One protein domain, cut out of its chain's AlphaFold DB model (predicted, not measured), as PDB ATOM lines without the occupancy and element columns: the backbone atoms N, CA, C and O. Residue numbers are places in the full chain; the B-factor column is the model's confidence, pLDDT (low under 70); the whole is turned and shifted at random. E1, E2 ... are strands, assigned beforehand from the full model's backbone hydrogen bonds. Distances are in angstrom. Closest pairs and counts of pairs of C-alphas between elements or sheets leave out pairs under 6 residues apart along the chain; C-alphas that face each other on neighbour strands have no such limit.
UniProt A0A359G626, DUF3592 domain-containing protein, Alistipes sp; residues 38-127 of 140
ATOM      1  N   GLU A  38     169.226 243.016 163.691       94.75
ATOM      2  CA  GLU A  38     169.184 241.620 164.112       94.75
ATOM      3  C   GLU A  38     170.311 241.303 165.097       94.75
ATOM      4  O   GLU A  38     171.465 241.674 164.890       94.75
ATOM      5  N   ALA A  39     169.972 240.590 166.165       95.00
ATOM      6  CA  ALA A  39     170.904 240.129 167.182       95.00
ATOM      7  C   ALA A  39     170.493 238.755 167.707       95.00
ATOM      8  O   ALA A  39     169.359 238.305 167.535       95.00
ATOM      9  N   ARG A  40     171.434 238.069 168.356       95.44
ATOM     10  CA  ARG A  40     171.178 236.781 169.001       95.44
ATOM     11  C   ARG A  40     170.935 237.000 170.488       95.44
ATOM     12  O   ARG A  40     171.850 237.360 171.220       95.44
ATOM     13  N   ALA A  41     169.699 236.774 170.912       95.81
ATOM     14  CA  ALA A  41     169.336 236.654 172.315       95.81
ATOM     15  C   ALA A  41     169.612 235.231 172.815       95.81
ATOM     16  O   ALA A  41     169.709 234.293 172.025       95.81
ATOM     17  N   VAL A  42     169.710 235.057 174.129       96.25
ATOM     18  CA  VAL A  42     169.880 233.748 174.767       96.25
ATOM     19  C   VAL A  42     168.569 233.331 175.411       96.25
ATOM     20  O   VAL A  42     167.988 234.091 176.182       96.25
ATOM     21  N   VAL A  43     168.117 232.112 175.133       95.25
ATOM     22  CA  VAL A  43     166.954 231.521 175.800       95.25
ATOM     23  C   VAL A  43     167.288 231.274 177.271       95.25
ATOM     24  O   VAL A  43     168.228 230.544 177.587       95.25
ATOM     25  N   THR A  44     166.520 231.862 178.183       95.69
ATOM     26  CA  THR A  44     166.751 231.768 179.632       95.69
ATOM     27  C   THR A  44     165.826 230.759 180.296       95.69
ATOM     28  O   THR A  44     166.247 230.061 181.221       95.69
ATOM     29  N   ARG A  45     164.576 230.636 179.830       94.12
ATOM     30  CA  ARG A  45     163.599 229.673 180.358       94.12
ATOM     31  C   ARG A  45     162.701 229.148 179.250       94.12
ATOM     32  O   ARG A  45     162.311 229.885 178.354       94.12
ATOM     33  N   VAL A  46     162.321 227.881 179.367       92.44
ATOM     34  CA  VAL A  46     161.289 227.253 178.536       92.44
ATOM     35  C   VAL A  46     160.361 226.497 179.474       92.44
ATOM     36  O   VAL A  46     160.830 225.707 180.293       92.44
ATOM     37  N   TYR A  47     159.063 226.778 179.416       92.44
ATOM     38  CA  TYR A  47     158.079 226.154 180.299       92.44
ATOM     39  C   TYR A  47     156.684 226.151 179.672       92.44
ATOM     40  O   TYR A  47     156.429 226.830 178.680       92.44
ATOM     41  N   SER A  48     155.765 225.382 180.248       91.69
ATOM     42  CA  SER A  48     154.350 225.406 179.886       91.69
ATOM     43  C   SER A  48     153.485 225.685 181.109       91.69
ATOM     44  O   SER A  48     153.881 225.429 182.248       91.69
ATOM     45  N   ARG A  49     152.305 226.258 180.878       92.38
ATOM     46  CA  ARG A  49     151.306 226.528 181.912       92.38
ATOM     47  C   ARG A  49     149.909 226.314 181.343       92.38
ATOM     48  O   ARG A  49     149.646 226.691 180.204       92.38
ATOM     49  N   GLU A  50     149.010 225.743 182.138       94.06
ATOM     50  CA  GLU A  50     147.584 225.746 181.808       94.06
ATOM     51  C   GLU A  50     146.997 227.149 181.977       94.06
ATOM     52  O   GLU A  50     147.134 227.780 183.028       94.06
ATOM     53  N   GLU A  51     146.307 227.623 180.948       93.69
ATOM     54  CA  GLU A  51     145.596 228.892 180.960       93.69
ATOM     55  C   GLU A  51     144.161 228.710 180.501       93.69
ATOM     56  O   GLU A  51     143.838 227.837 179.696       93.69
ATOM     57  N   THR A  52     143.286 229.575 180.999       91.81
ATOM     58  CA  THR A  52     141.898 229.607 180.559       91.81
ATOM     59  C   THR A  52     141.785 230.531 179.358       91.81
ATOM     60  O   THR A  52     141.953 231.746 179.470       91.81
ATOM     61  N   ARG A  53     141.474 229.965 178.194       86.69
ATOM     62  CA  ARG A  53     141.158 230.722 176.986       86.69
ATOM     63  C   ARG A  53     139.656 230.956 176.915       86.69
ATOM     64  O   ARG A  53     138.873 230.009 176.923       86.69
ATOM     65  N   THR A  54     139.260 232.217 176.784       86.75
ATOM     66  CA  THR A  54     137.875 232.575 176.468       86.75
ATOM     67  C   THR A  54     137.684 232.536 174.955       86.75
ATOM     68  O   THR A  54     138.418 233.182 174.205       86.75
ATOM     69  N   ARG A  55     136.694 231.776 174.493       80.81
ATOM     70  CA  ARG A  55     136.273 231.694 173.091       80.81
ATOM     71  C   ARG A  55     134.769 231.951 172.998       80.81
ATOM     72  O   ARG A  55     134.045 231.709 173.955       80.81
ATOM     73  N   GLY A  56     134.287 232.410 171.847       79.25
ATOM     74  CA  GLY A  56     132.872 232.731 171.634       79.25
ATOM     75  C   GLY A  56     132.607 234.233 171.660       79.25
ATOM     76  O   GLY A  56     133.531 235.042 171.727       79.25
ATOM     77  N   THR A  57     131.341 234.613 171.540       80.62
ATOM     78  CA  THR A  57     130.928 236.019 171.584       80.62
ATOM     79  C   THR A  57     130.744 236.473 173.028       80.62
ATOM     80  O   THR A  57     130.516 235.653 173.916       80.62
ATOM     81  N   ALA A  58     130.766 237.787 173.269       80.00
ATOM     82  CA  ALA A  58     130.556 238.355 174.607       80.00
ATOM     83  C   ALA A  58     129.255 237.866 175.283       80.00
ATOM     84  O   ALA A  58     129.187 237.781 176.502       80.00
ATOM     85  N   ARG A  59     128.234 237.499 174.490       84.62
ATOM     86  CA  ARG A  59     126.941 236.985 174.974       84.62
ATOM     87  C   ARG A  59     126.965 235.507 175.382       84.62
ATOM     88  O   ARG A  59     126.067 235.077 176.097       84.62
ATOM     89  N   ARG A  60     127.930 234.716 174.902       83.69
ATOM     90  CA  ARG A  60     128.085 233.284 175.218       83.69
ATOM     91  C   ARG A  60     129.574 232.922 175.294       83.69
ATOM     92  O   ARG A  60     130.097 232.317 174.351       83.69
ATOM     93  N   PRO A  61     130.270 233.310 176.378       85.00
ATOM     94  CA  PRO A  61     131.661 232.934 176.565       85.00
ATOM     95  C   PRO A  61     131.770 231.433 176.840       85.00
ATOM     96  O   PRO A  61     131.009 230.860 177.619       85.00
ATOM     97  N   ARG A  62     132.749 230.794 176.207       88.75
ATOM     98  CA  ARG A  62     133.185 229.429 176.487       88.75
ATOM     99  C   ARG A  62     134.599 229.488 177.038       88.75
ATOM    100  O   ARG A  62     135.486 230.052 176.398       88.75
ATOM    101  N   TYR A  63     134.795 228.900 178.206       88.69
ATOM    102  CA  TYR A  63     136.097 228.804 178.850       88.69
ATOM    103  C   TYR A  63     136.706 227.446 178.530       88.69
ATOM    104  O   TYR A  63     136.089 226.409 178.767       88.69
ATOM    105  N   GLU A  64     137.901 227.458 177.962       91.19
ATOM    106  CA  GLU A  64     138.638 226.259 177.580       91.19
ATOM    107  C   GLU A  64     139.984 226.268 178.300       91.19
ATOM    108  O   GLU A  64     140.724 227.250 178.218       91.19
ATOM    109  N   LYS A  65     140.301 225.187 179.023       93.00
ATOM    110  CA  LYS A  65     141.647 224.996 179.566       93.00
ATOM    111  C   LYS A  65     142.572 224.612 178.421       93.00
ATOM    112  O   LYS A  65     142.353 223.594 177.771       93.00
ATOM    113  N   VAL A  66     143.591 225.425 178.179       92.88
ATOM    114  CA  VAL A  66     144.589 225.194 177.135       92.88
ATOM    115  C   VAL A  66     145.980 225.206 177.747       92.88
ATOM    116  O   VAL A  66     146.281 226.025 178.612       92.88
ATOM    117  N   THR A  67     146.846 224.306 177.292       92.75
ATOM    118  CA  THR A  67     148.270 224.386 177.628       92.75
ATOM    119  C   THR A  67     148.915 225.456 176.756       92.75
ATOM    120  O   THR A  67     148.746 225.460 175.538       92.75
ATOM    121  N   VAL A  68     149.627 226.383 177.385       93.25
ATOM    122  CA  VAL A  68     150.347 227.473 176.729       93.25
ATOM    123  C   VAL A  68     151.829 227.282 176.980       93.25
ATOM    124  O   VAL A  68     152.253 227.048 178.112       93.25
ATOM    125  N   HIS A  69     152.618 227.390 175.922       91.81
ATOM    126  CA  HIS A  69     154.063 227.280 175.961       91.81
ATOM    127  C   HIS A  69     154.702 228.668 175.978       91.81
ATOM    128  O   HIS A  69     154.296 229.581 175.251       91.81
ATOM    129  N   TYR A  70     155.720 228.793 176.820       92.88
ATOM    130  CA  TYR A  70     156.450 230.012 177.097       92.88
ATOM    131  C   TYR A  70     157.943 229.820 176.857       92.88
ATOM    132  O   TYR A  70     158.517 228.796 177.238       92.88
ATOM    133  N   LEU A  71     158.564 230.828 176.251       94.00
ATOM    134  CA  LEU A  71     160.010 230.923 176.086       94.00
ATOM    135  C   LEU A  71     160.441 232.326 176.497       94.00
ATOM    136  O   LEU A  71     160.087 233.295 175.829       94.00
ATOM    137  N   ASP A  72     161.198 232.408 177.583       95.44
ATOM    138  CA  ASP A  72     161.818 233.643 178.052       95.44
ATOM    139  C   ASP A  72     163.222 233.722 177.454       95.44
ATOM    140  O   ASP A  72     163.944 232.718 177.392       95.44
ATOM    141  N   TYR A  73     163.612 234.905 177.000       96.31
ATOM    142  CA  TYR A  73     164.928 235.138 176.430       96.31
ATOM    143  C   TYR A  73     165.493 236.475 176.886       96.31
ATOM    144  O   TYR A  73     164.774 237.362 177.340       96.31
ATOM    145  N   ARG A  74     166.810 236.601 176.750       97.44
ATOM    146  CA  ARG A  74     167.564 237.783 177.143       97.44
ATOM    147  C   ARG A  74     168.461 238.246 176.011       97.44
ATOM    148  O   ARG A  74     169.310 237.492 175.535       97.44
ATOM    149  N   LEU A  75     168.259 239.480 175.583       97.25
ATOM    150  CA  LEU A  75     169.061 240.185 174.597       97.25
ATOM    151  C   LEU A  75     170.070 241.077 175.328       97.25
ATOM    152  O   LEU A  75     169.673 241.900 176.142       97.25
ATOM    153  N   THR A  76     171.358 240.952 175.012       96.50
ATOM    154  CA  THR A  76     172.394 241.844 175.550       96.50
ATOM    155  C   THR A  76     172.839 242.826 174.468       96.50
ATOM    156  O   THR A  76     173.327 242.404 173.421       96.50
ATOM    157  N   VAL A  77     172.693 244.128 174.717       95.00
ATOM    158  CA  VAL A  77     173.138 245.216 173.825       95.00
ATOM    159  C   VAL A  77     173.961 246.195 174.650       95.00
ATOM    160  O   VAL A  77     173.510 246.645 175.701       95.00
ATOM    161  N   ASP A  78     175.185 246.485 174.208       93.31
ATOM    162  CA  ASP A  78     176.115 247.405 174.882       93.31
ATOM    163  C   ASP A  78     176.292 247.123 176.389       93.31
ATOM    164  O   ASP A  78     176.369 248.026 177.221       93.31
ATOM    165  N   GLY A  79     176.325 245.835 176.757       93.62
ATOM    166  CA  GLY A  79     176.490 245.374 178.141       93.62
ATOM    167  C   GLY A  79     175.238 245.480 179.020       93.62
ATOM    168  O   GLY A  79     175.318 245.188 180.212       93.62
ATOM    169  N   ARG A  80     174.090 245.880 178.461       96.44
ATOM    170  CA  ARG A  80     172.791 245.881 179.143       96.44
ATOM    171  C   ARG A  80     171.934 244.721 178.671       96.44
ATOM    172  O   ARG A  80     171.889 244.428 177.480       96.44
ATOM    173  N   ASP A  81     171.235 244.111 179.618       96.75
ATOM    174  CA  ASP A  81     170.349 242.980 179.377       96.75
ATOM    175  C   ASP A  81     168.890 243.450 179.262       96.75
ATOM    176  O   ASP A  81     168.412 244.229 180.085       96.75
ATOM    177  N   TYR A  82     168.194 242.936 178.252       96.75
ATOM    178  CA  TYR A  82     166.785 243.177 177.953       96.75
ATOM    179  C   TYR A  82     166.064 241.832 177.904       96.75
ATOM    180  O   TYR A  82     166.482 240.934 177.169       96.75
ATOM    181  N   GLU A  83     165.011 241.669 178.696       96.19
ATOM    182  CA  GLU A  83     164.270 240.409 178.811       96.19
ATOM    183  C   GLU A  83     162.903 240.519 178.143       96.19
ATOM    184  O   GLU A  83     162.211 241.521 178.293       96.19
ATOM    185  N   ASP A  84     162.503 239.473 177.425       96.56
ATOM    186  CA  ASP A  84     161.174 239.385 176.819       96.56
ATOM    187  C   ASP A  84     160.756 237.907 176.674       96.56
ATOM    188  O   ASP A  84     161.510 236.978 176.993       96.56
ATOM    189  N   ARG A  85     159.508 237.677 176.264       95.12
ATOM    190  CA  ARG A  85     158.832 236.386 176.330       95.12
ATOM    191  C   ARG A  85     157.999 236.103 175.093       95.12
ATOM    192  O   ARG A  85     157.142 236.872 174.664       95.12
ATOM    193  N   ILE A  86     158.130 234.876 174.610       93.31
ATOM    194  CA  ILE A  86     157.256 234.288 173.603       93.31
ATOM    195  C   ILE A  86     156.138 233.511 174.292       93.31
ATOM    196  O   ILE A  86     156.395 232.704 175.180       93.31
ATOM    197  N   ARG A  87     154.898 233.712 173.831       92.62
ATOM    198  CA  ARG A  87     153.710 232.951 174.241       92.62
ATOM    199  C   ARG A  87     153.066 232.263 173.035       92.62
ATOM    200  O   ARG A  87     152.695 232.928 172.059       92.62
ATOM    201  N   ARG A  88     152.898 230.942 173.104       89.81
ATOM    202  CA  ARG A  88     152.351 230.104 172.022       89.81
ATOM    203  C   ARG A  88     151.394 229.038 172.543       89.81
ATOM    204  O   ARG A  88     151.496 228.618 173.687       89.81
ATOM    205  N   TYR A  89     150.432 228.649 171.711       88.56
ATOM    206  CA  TYR A  89     149.507 227.547 172.020       88.56
ATOM    207  C   TYR A  89     150.011 226.224 171.439       88.56
ATOM    208  O   TYR A  89     149.763 225.158 171.986       88.56
ATOM    209  N   ASP A  90     150.729 226.314 170.330       83.44
ATOM    210  CA  ASP A  90     151.583 225.285 169.776       83.44
ATOM    211  C   ASP A  90     152.858 225.136 170.614       83.44
ATOM    212  O   ASP A  90     153.329 226.072 171.270       83.44
ATOM    213  N   ASN A  91     153.408 223.927 170.624       71.56
ATOM    214  CA  ASN A  91     154.620 223.652 171.375       71.56
ATOM    215  C   ASN A  91     155.827 224.298 170.672       71.56
ATOM    216  O   ASN A  91     156.019 224.136 169.468       71.56
ATOM    217  N   LEU A  92     156.662 225.003 171.443       70.94
ATOM    218  CA  LEU A  92     157.936 225.618 171.037       70.94
ATOM    219  C   LEU A  92     159.028 224.540 170.824       70.94
ATOM    220  O   LEU A  92     160.136 224.659 171.344       70.94
ATOM    221  N   MET A  93     158.674 223.488 170.072       59.03
ATOM    222  CA  MET A  93     159.070 222.064 170.126       59.03
ATOM    223  C   MET A  93     160.555 221.680 170.272       59.03
ATOM    224  O   MET A  93     160.853 220.494 170.395       59.03
ATOM    225  N   THR A  94     161.512 222.601 170.289       73.88
ATOM    226  CA  THR A  94     162.944 222.257 170.339       73.88
ATOM    227  C   THR A  94     163.820 223.213 171.139       73.88
ATOM    228  O   THR A  94     164.996 222.894 171.336       73.88
ATOM    229  N   ALA A  95     163.281 224.336 171.624       86.50
ATOM    230  CA  ALA A  95     164.070 225.331 172.339       86.50
ATOM    231  C   ALA A  95     164.586 224.785 173.675       86.50
ATOM    232  O   ALA A  95     163.852 224.165 174.449       86.50
ATOM    233  N   ARG A  96     165.853 225.055 173.973       89.31
ATOM    234  CA  ARG A  96     166.503 224.743 175.245       89.31
ATOM    235  C   ARG A  96     167.089 226.006 175.850       89.31
ATOM    236  O   ARG A  96     167.472 226.938 175.149       89.31
ATOM    237  N   VAL A  97     167.193 226.017 177.174       92.38
ATOM    238  CA  VAL A  97     167.927 227.070 177.882       92.38
ATOM    239  C   VAL A  97     169.370 227.102 177.372       92.38
ATOM    240  O   VAL A  97     170.024 226.062 177.304       92.38
ATOM    241  N   GLY A  98     169.850 228.291 177.013       91.94
ATOM    242  CA  GLY A  98     171.165 228.512 176.408       91.94
ATOM    243  C   GLY A  98     171.184 228.508 174.876       91.94
ATOM    244  O   GLY A  98     172.197 228.899 174.290       91.94
ATOM    245  N   ASP A  99     170.091 228.121 174.212       92.62
ATOM    246  CA  ASP A  99     169.979 228.280 172.762       92.62
ATOM    247  C   ASP A  99     170.007 229.765 172.387       92.62
ATOM    248  O   ASP A  99     169.559 230.632 173.144       92.62
ATOM    249  N   SER A 100     170.530 230.054 171.199       94.19
ATOM    250  CA  SER A 100     170.517 231.407 170.654       94.19
ATOM    251  C   SER A 100     169.273 231.626 169.793       94.19
ATOM    252  O   SER A 100     169.004 230.860 168.868       94.19
ATOM    253  N   LEU A 101     168.523 232.681 170.083       94.25
ATOM    254  CA  LEU A 101     167.309 233.089 169.384       94.25
ATOM    255  C   LEU A 101     167.600 234.337 168.553       94.25
ATOM    256  O   LEU A 101     168.104 235.325 169.086       94.25
ATOM    257  N   LEU A 102     167.275 234.322 167.260       95.12
ATOM    258  CA  LEU A 102     167.341 235.538 166.452       95.12
ATOM    259  C   LEU A 102     166.204 236.484 166.845       95.12
ATOM    260  O   LEU A 102     165.019 236.153 166.736       95.12
ATOM    261  N   VAL A 103     166.576 237.685 167.259       95.69
ATOM    262  CA  VAL A 103     165.658 238.775 167.568       95.69
ATOM    263  C   VAL A 103     166.024 239.988 166.736       95.69
ATOM    264  O   VAL A 103     167.168 240.154 166.319       95.69
ATOM    265  N   ARG A 104     165.048 240.855 166.508       95.25
ATOM    266  CA  ARG A 104     165.255 242.160 165.906       95.25
ATOM    267  C   ARG A 104     164.856 243.239 166.894       95.25
ATOM    268  O   ARG A 104     163.740 243.201 167.404       95.25
ATOM    269  N   TYR A 105     165.753 244.180 167.153       94.94
ATOM    270  CA  TYR A 105     165.548 245.259 168.117       94.94
ATOM    271  C   TYR A 105     165.733 246.630 167.474       94.94
ATOM    272  O   TYR A 105     166.387 246.761 166.438       94.94
ATOM    273  N   LEU A 106     165.146 247.666 168.070       92.75
ATOM    274  CA  LEU A 106     165.393 249.047 167.657       92.75
ATOM    275  C   LEU A 106     166.659 249.576 168.348       92.75
ATOM    276  O   LEU A 106     166.673 249.655 169.572       92.75
ATOM    277  N   PRO A 107     167.705 250.014 167.624       90.25
ATOM    278  CA  PRO A 107     168.933 250.509 168.261       90.25
ATOM    279  C   PRO A 107     168.720 251.694 169.202       90.25
ATOM    280  O   PRO A 107     169.392 251.806 170.220       90.25
ATOM    281  N   SER A 108     167.760 252.569 168.889       89.38
ATOM    282  CA  SER A 108     167.401 253.704 169.745       89.38
ATOM    283  C   SER A 108     166.638 253.302 171.009       89.38
ATOM    284  O   SER A 108     166.564 254.095 171.940       89.38
ATOM    285  N   ASN A 109     166.027 252.113 171.026       91.00
ATOM    286  CA  ASN A 109     165.314 251.570 172.176       91.00
ATOM    287  C   ASN A 109     165.326 250.027 172.139       91.00
ATOM    288  O   ASN A 109     164.369 249.430 171.633       91.00
ATOM    289  N   PRO A 110     166.390 249.374 172.648       92.19
ATOM    290  CA  PRO A 110     166.534 247.920 172.554       92.19
ATOM    291  C   PRO A 110     165.482 247.112 173.319       92.19
ATOM    292  O   PRO A 110     165.290 245.937 173.019       92.19
ATOM    293  N   ASP A 111     164.766 247.747 174.251       93.62
ATOM    294  CA  ASP A 111     163.616 247.153 174.937       93.62
ATOM    295  C   ASP A 111     162.501 246.786 173.946       93.62
ATOM    296  O   ASP A 111     161.840 245.760 174.074       93.62
ATOM    297  N   VAL A 112     162.374 247.557 172.859       92.12
ATOM    298  CA  VAL A 112     161.525 247.196 171.722       92.12
ATOM    299  C   VAL A 112     162.278 246.195 170.852       92.12
ATOM    300  O   VAL A 112     162.933 246.544 169.863       92.12
ATOM    301  N   ASN A 113     162.165 244.928 171.230       93.81
ATOM    302  CA  ASN A 113     162.696 243.797 170.490       93.81
ATOM    303  C   ASN A 113     161.584 242.803 170.141       93.81
ATOM    304  O   ASN A 113     160.514 242.788 170.741       93.81
ATOM    305  N   ARG A 114     161.803 242.011 169.091       92.31
ATOM    306  CA  ARG A 114     160.873 240.964 168.671       92.31
ATOM    307  C   ARG A 114     161.626 239.766 168.106       92.31
ATOM    308  O   ARG A 114     162.560 239.962 167.328       92.31
ATOM    309  N   PRO A 115     161.211 238.530 168.394       92.50
ATOM    310  CA  PRO A 115     161.801 237.361 167.758       92.50
ATOM    311  C   PRO A 115     161.507 237.333 166.256       92.50
ATOM    312  O   PRO A 115     160.384 237.629 165.827       92.50
ATOM    313  N   VAL A 116     162.499 236.945 165.457       91.31
ATOM    314  CA  VAL A 116     162.339 236.790 164.006       91.31
ATOM    315  C   VAL A 116     161.600 235.486 163.720       91.31
ATOM    316  O   VAL A 116     162.019 234.414 164.163       91.31
ATOM    317  N   ARG A 117     160.484 235.582 162.990       88.19
ATOM    318  CA  ARG A 117     159.715 234.415 162.549       88.19
ATOM    319  C   ARG A 117     160.204 233.940 161.192       88.19
ATOM    320  O   ARG A 117     160.418 234.757 160.300       88.19
ATOM    321  N   LEU A 118     160.328 232.629 161.057       86.31
ATOM    322  CA  LEU A 118     160.554 231.966 159.780       86.31
ATOM    323  C   LEU A 118     159.232 231.869 159.010       86.31
ATOM    324  O   LEU A 118     158.158 231.874 159.618       86.31
ATOM    325  N   GLU A 119     159.308 231.755 157.686       81.38
ATOM    326  CA  GLU A 119     158.124 231.625 156.818       81.38
ATOM    327  C   GLU A 119     157.254 230.415 157.201       81.38
ATOM    328  O   GLU A 119     156.029 230.484 157.162       81.38
ATOM    329  N   GLU A 120     157.885 229.349 157.692       78.62
ATOM    330  CA  GLU A 120     157.250 228.107 158.152       78.62
ATOM    331  C   GLU A 120     156.530 228.238 159.514       78.62
ATOM    332  O   GLU A 120     155.969 227.271 160.022       78.62
ATOM    333  N   GLY A 121     156.532 229.425 160.136       74.25
ATOM    334  CA  GLY A 121     155.814 229.703 161.389       74.25
ATOM    335  C   GLY A 121     156.622 229.489 162.677       74.25
ATOM    336  O   GLY A 121     156.112 229.768 163.763       74.25
ATOM    337  N   GLY A 122     157.882 229.060 162.567       85.06
ATOM    338  CA  GLY A 122     158.819 228.886 163.683       85.06
ATOM    339  C   GLY A 122     159.689 230.113 163.987       85.06
ATOM    340  O   GLY A 122     159.493 231.201 163.442       85.06
ATOM    341  N   TYR A 123     160.682 229.918 164.856       88.81
ATOM    342  CA  TYR A 123     161.701 230.915 165.197       88.81
ATOM    343  C   TYR A 123     163.088 230.416 164.801       88.81
ATOM    344  O   TYR A 123     163.365 229.221 164.906       88.81
ATOM    345  N   ASP A 124     163.972 231.330 164.399       90.69
ATOM    346  CA  ASP A 124     165.379 230.996 164.164       90.69
ATOM    347  C   ASP A 124     166.093 230.787 165.510       90.69
ATOM    348  O   ASP A 124     166.568 231.727 166.160       90.69
ATOM    349  N   LEU A 125     166.136 229.520 165.917       90.44
ATOM    350  CA  LEU A 125     166.854 229.014 167.076       90.44
ATOM    351  C   LEU A 125     168.098 228.259 166.612       90.44
ATOM    352  O   LEU A 125     168.012 227.340 165.798       90.44
ATOM    353  N   ARG A 126     169.257 228.587 167.184       91.56
ATOM    354  CA  ARG A 126     170.476 227.790 167.009       91.56
ATOM    355  C   ARG A 126     170.889 227.190 168.331       91.56
ATOM    356  O   ARG A 126     171.051 227.909 169.319       91.56
ATOM    357  N   ARG A 127     171.109 225.878 168.304       87.12
ATOM    358  CA  ARG A 127     171.620 225.135 169.444       87.12
ATOM    359  C   ARG A 127     173.053 225.566 169.709       87.12
ATOM    360  O   ARG A 127     173.959 225.245 168.942       87.12
TER     361      ARG A 127
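Overview. This is residues 38 to 127 of the 140 residues of the protein "DUF3592 domain-containing protein" of Alistipes sp (UniProt A0A359G626). A single sheet folds back on itself like part of a barrel, leaf E3 E2 facing leaf E4 E5 with E1 as the hinge, while the hairpin E1 and E2 runs out as a long arm towards Arg 59. The 90 printed residues include five strands, order E3 - E2 - E1 - E4 - E5, all antiparallel: all strand, loose, radius of gyration of the C-alphas 15.5 A, spans 50 by 29 by 24 A.

Arrangement. E1, residues 38 to 55, bends by 90 degrees at residue 42; its residues 38 to 42 pair with E4, residues 100 to 106 (N 39 to O 103, 2.8 A), and 42 to 55 with E2, residues 62 to 77 (N 49 to O 68, 2.9 A). E3, residues 80 to 88, completes a meander of successive antiparallel neighbours, N 75 to O 82 being 2.8 A; E4, beside E1, makes it a Greek key. E5, residues 109 to 115, forms a hairpin with E4, N 104 to O 114 being 2.8 A. The closest C-alphas of edge strands E3 and E5, Tyr 82 and Asp 111, are 5.9 A apart.

Along the chain. E1 begins at C-alpha 38 (169.184, 241.620, 164.112) and spans 35.5 A, E2 43.0 A, E3 26.8 A; E5 ends at C-alpha 115 (161.801, 237.361, 167.758).

Size, cuts and confidence. The printed part has no cut. The E3 to E4 link is long. Residue 93 is under 70 in pLDDT.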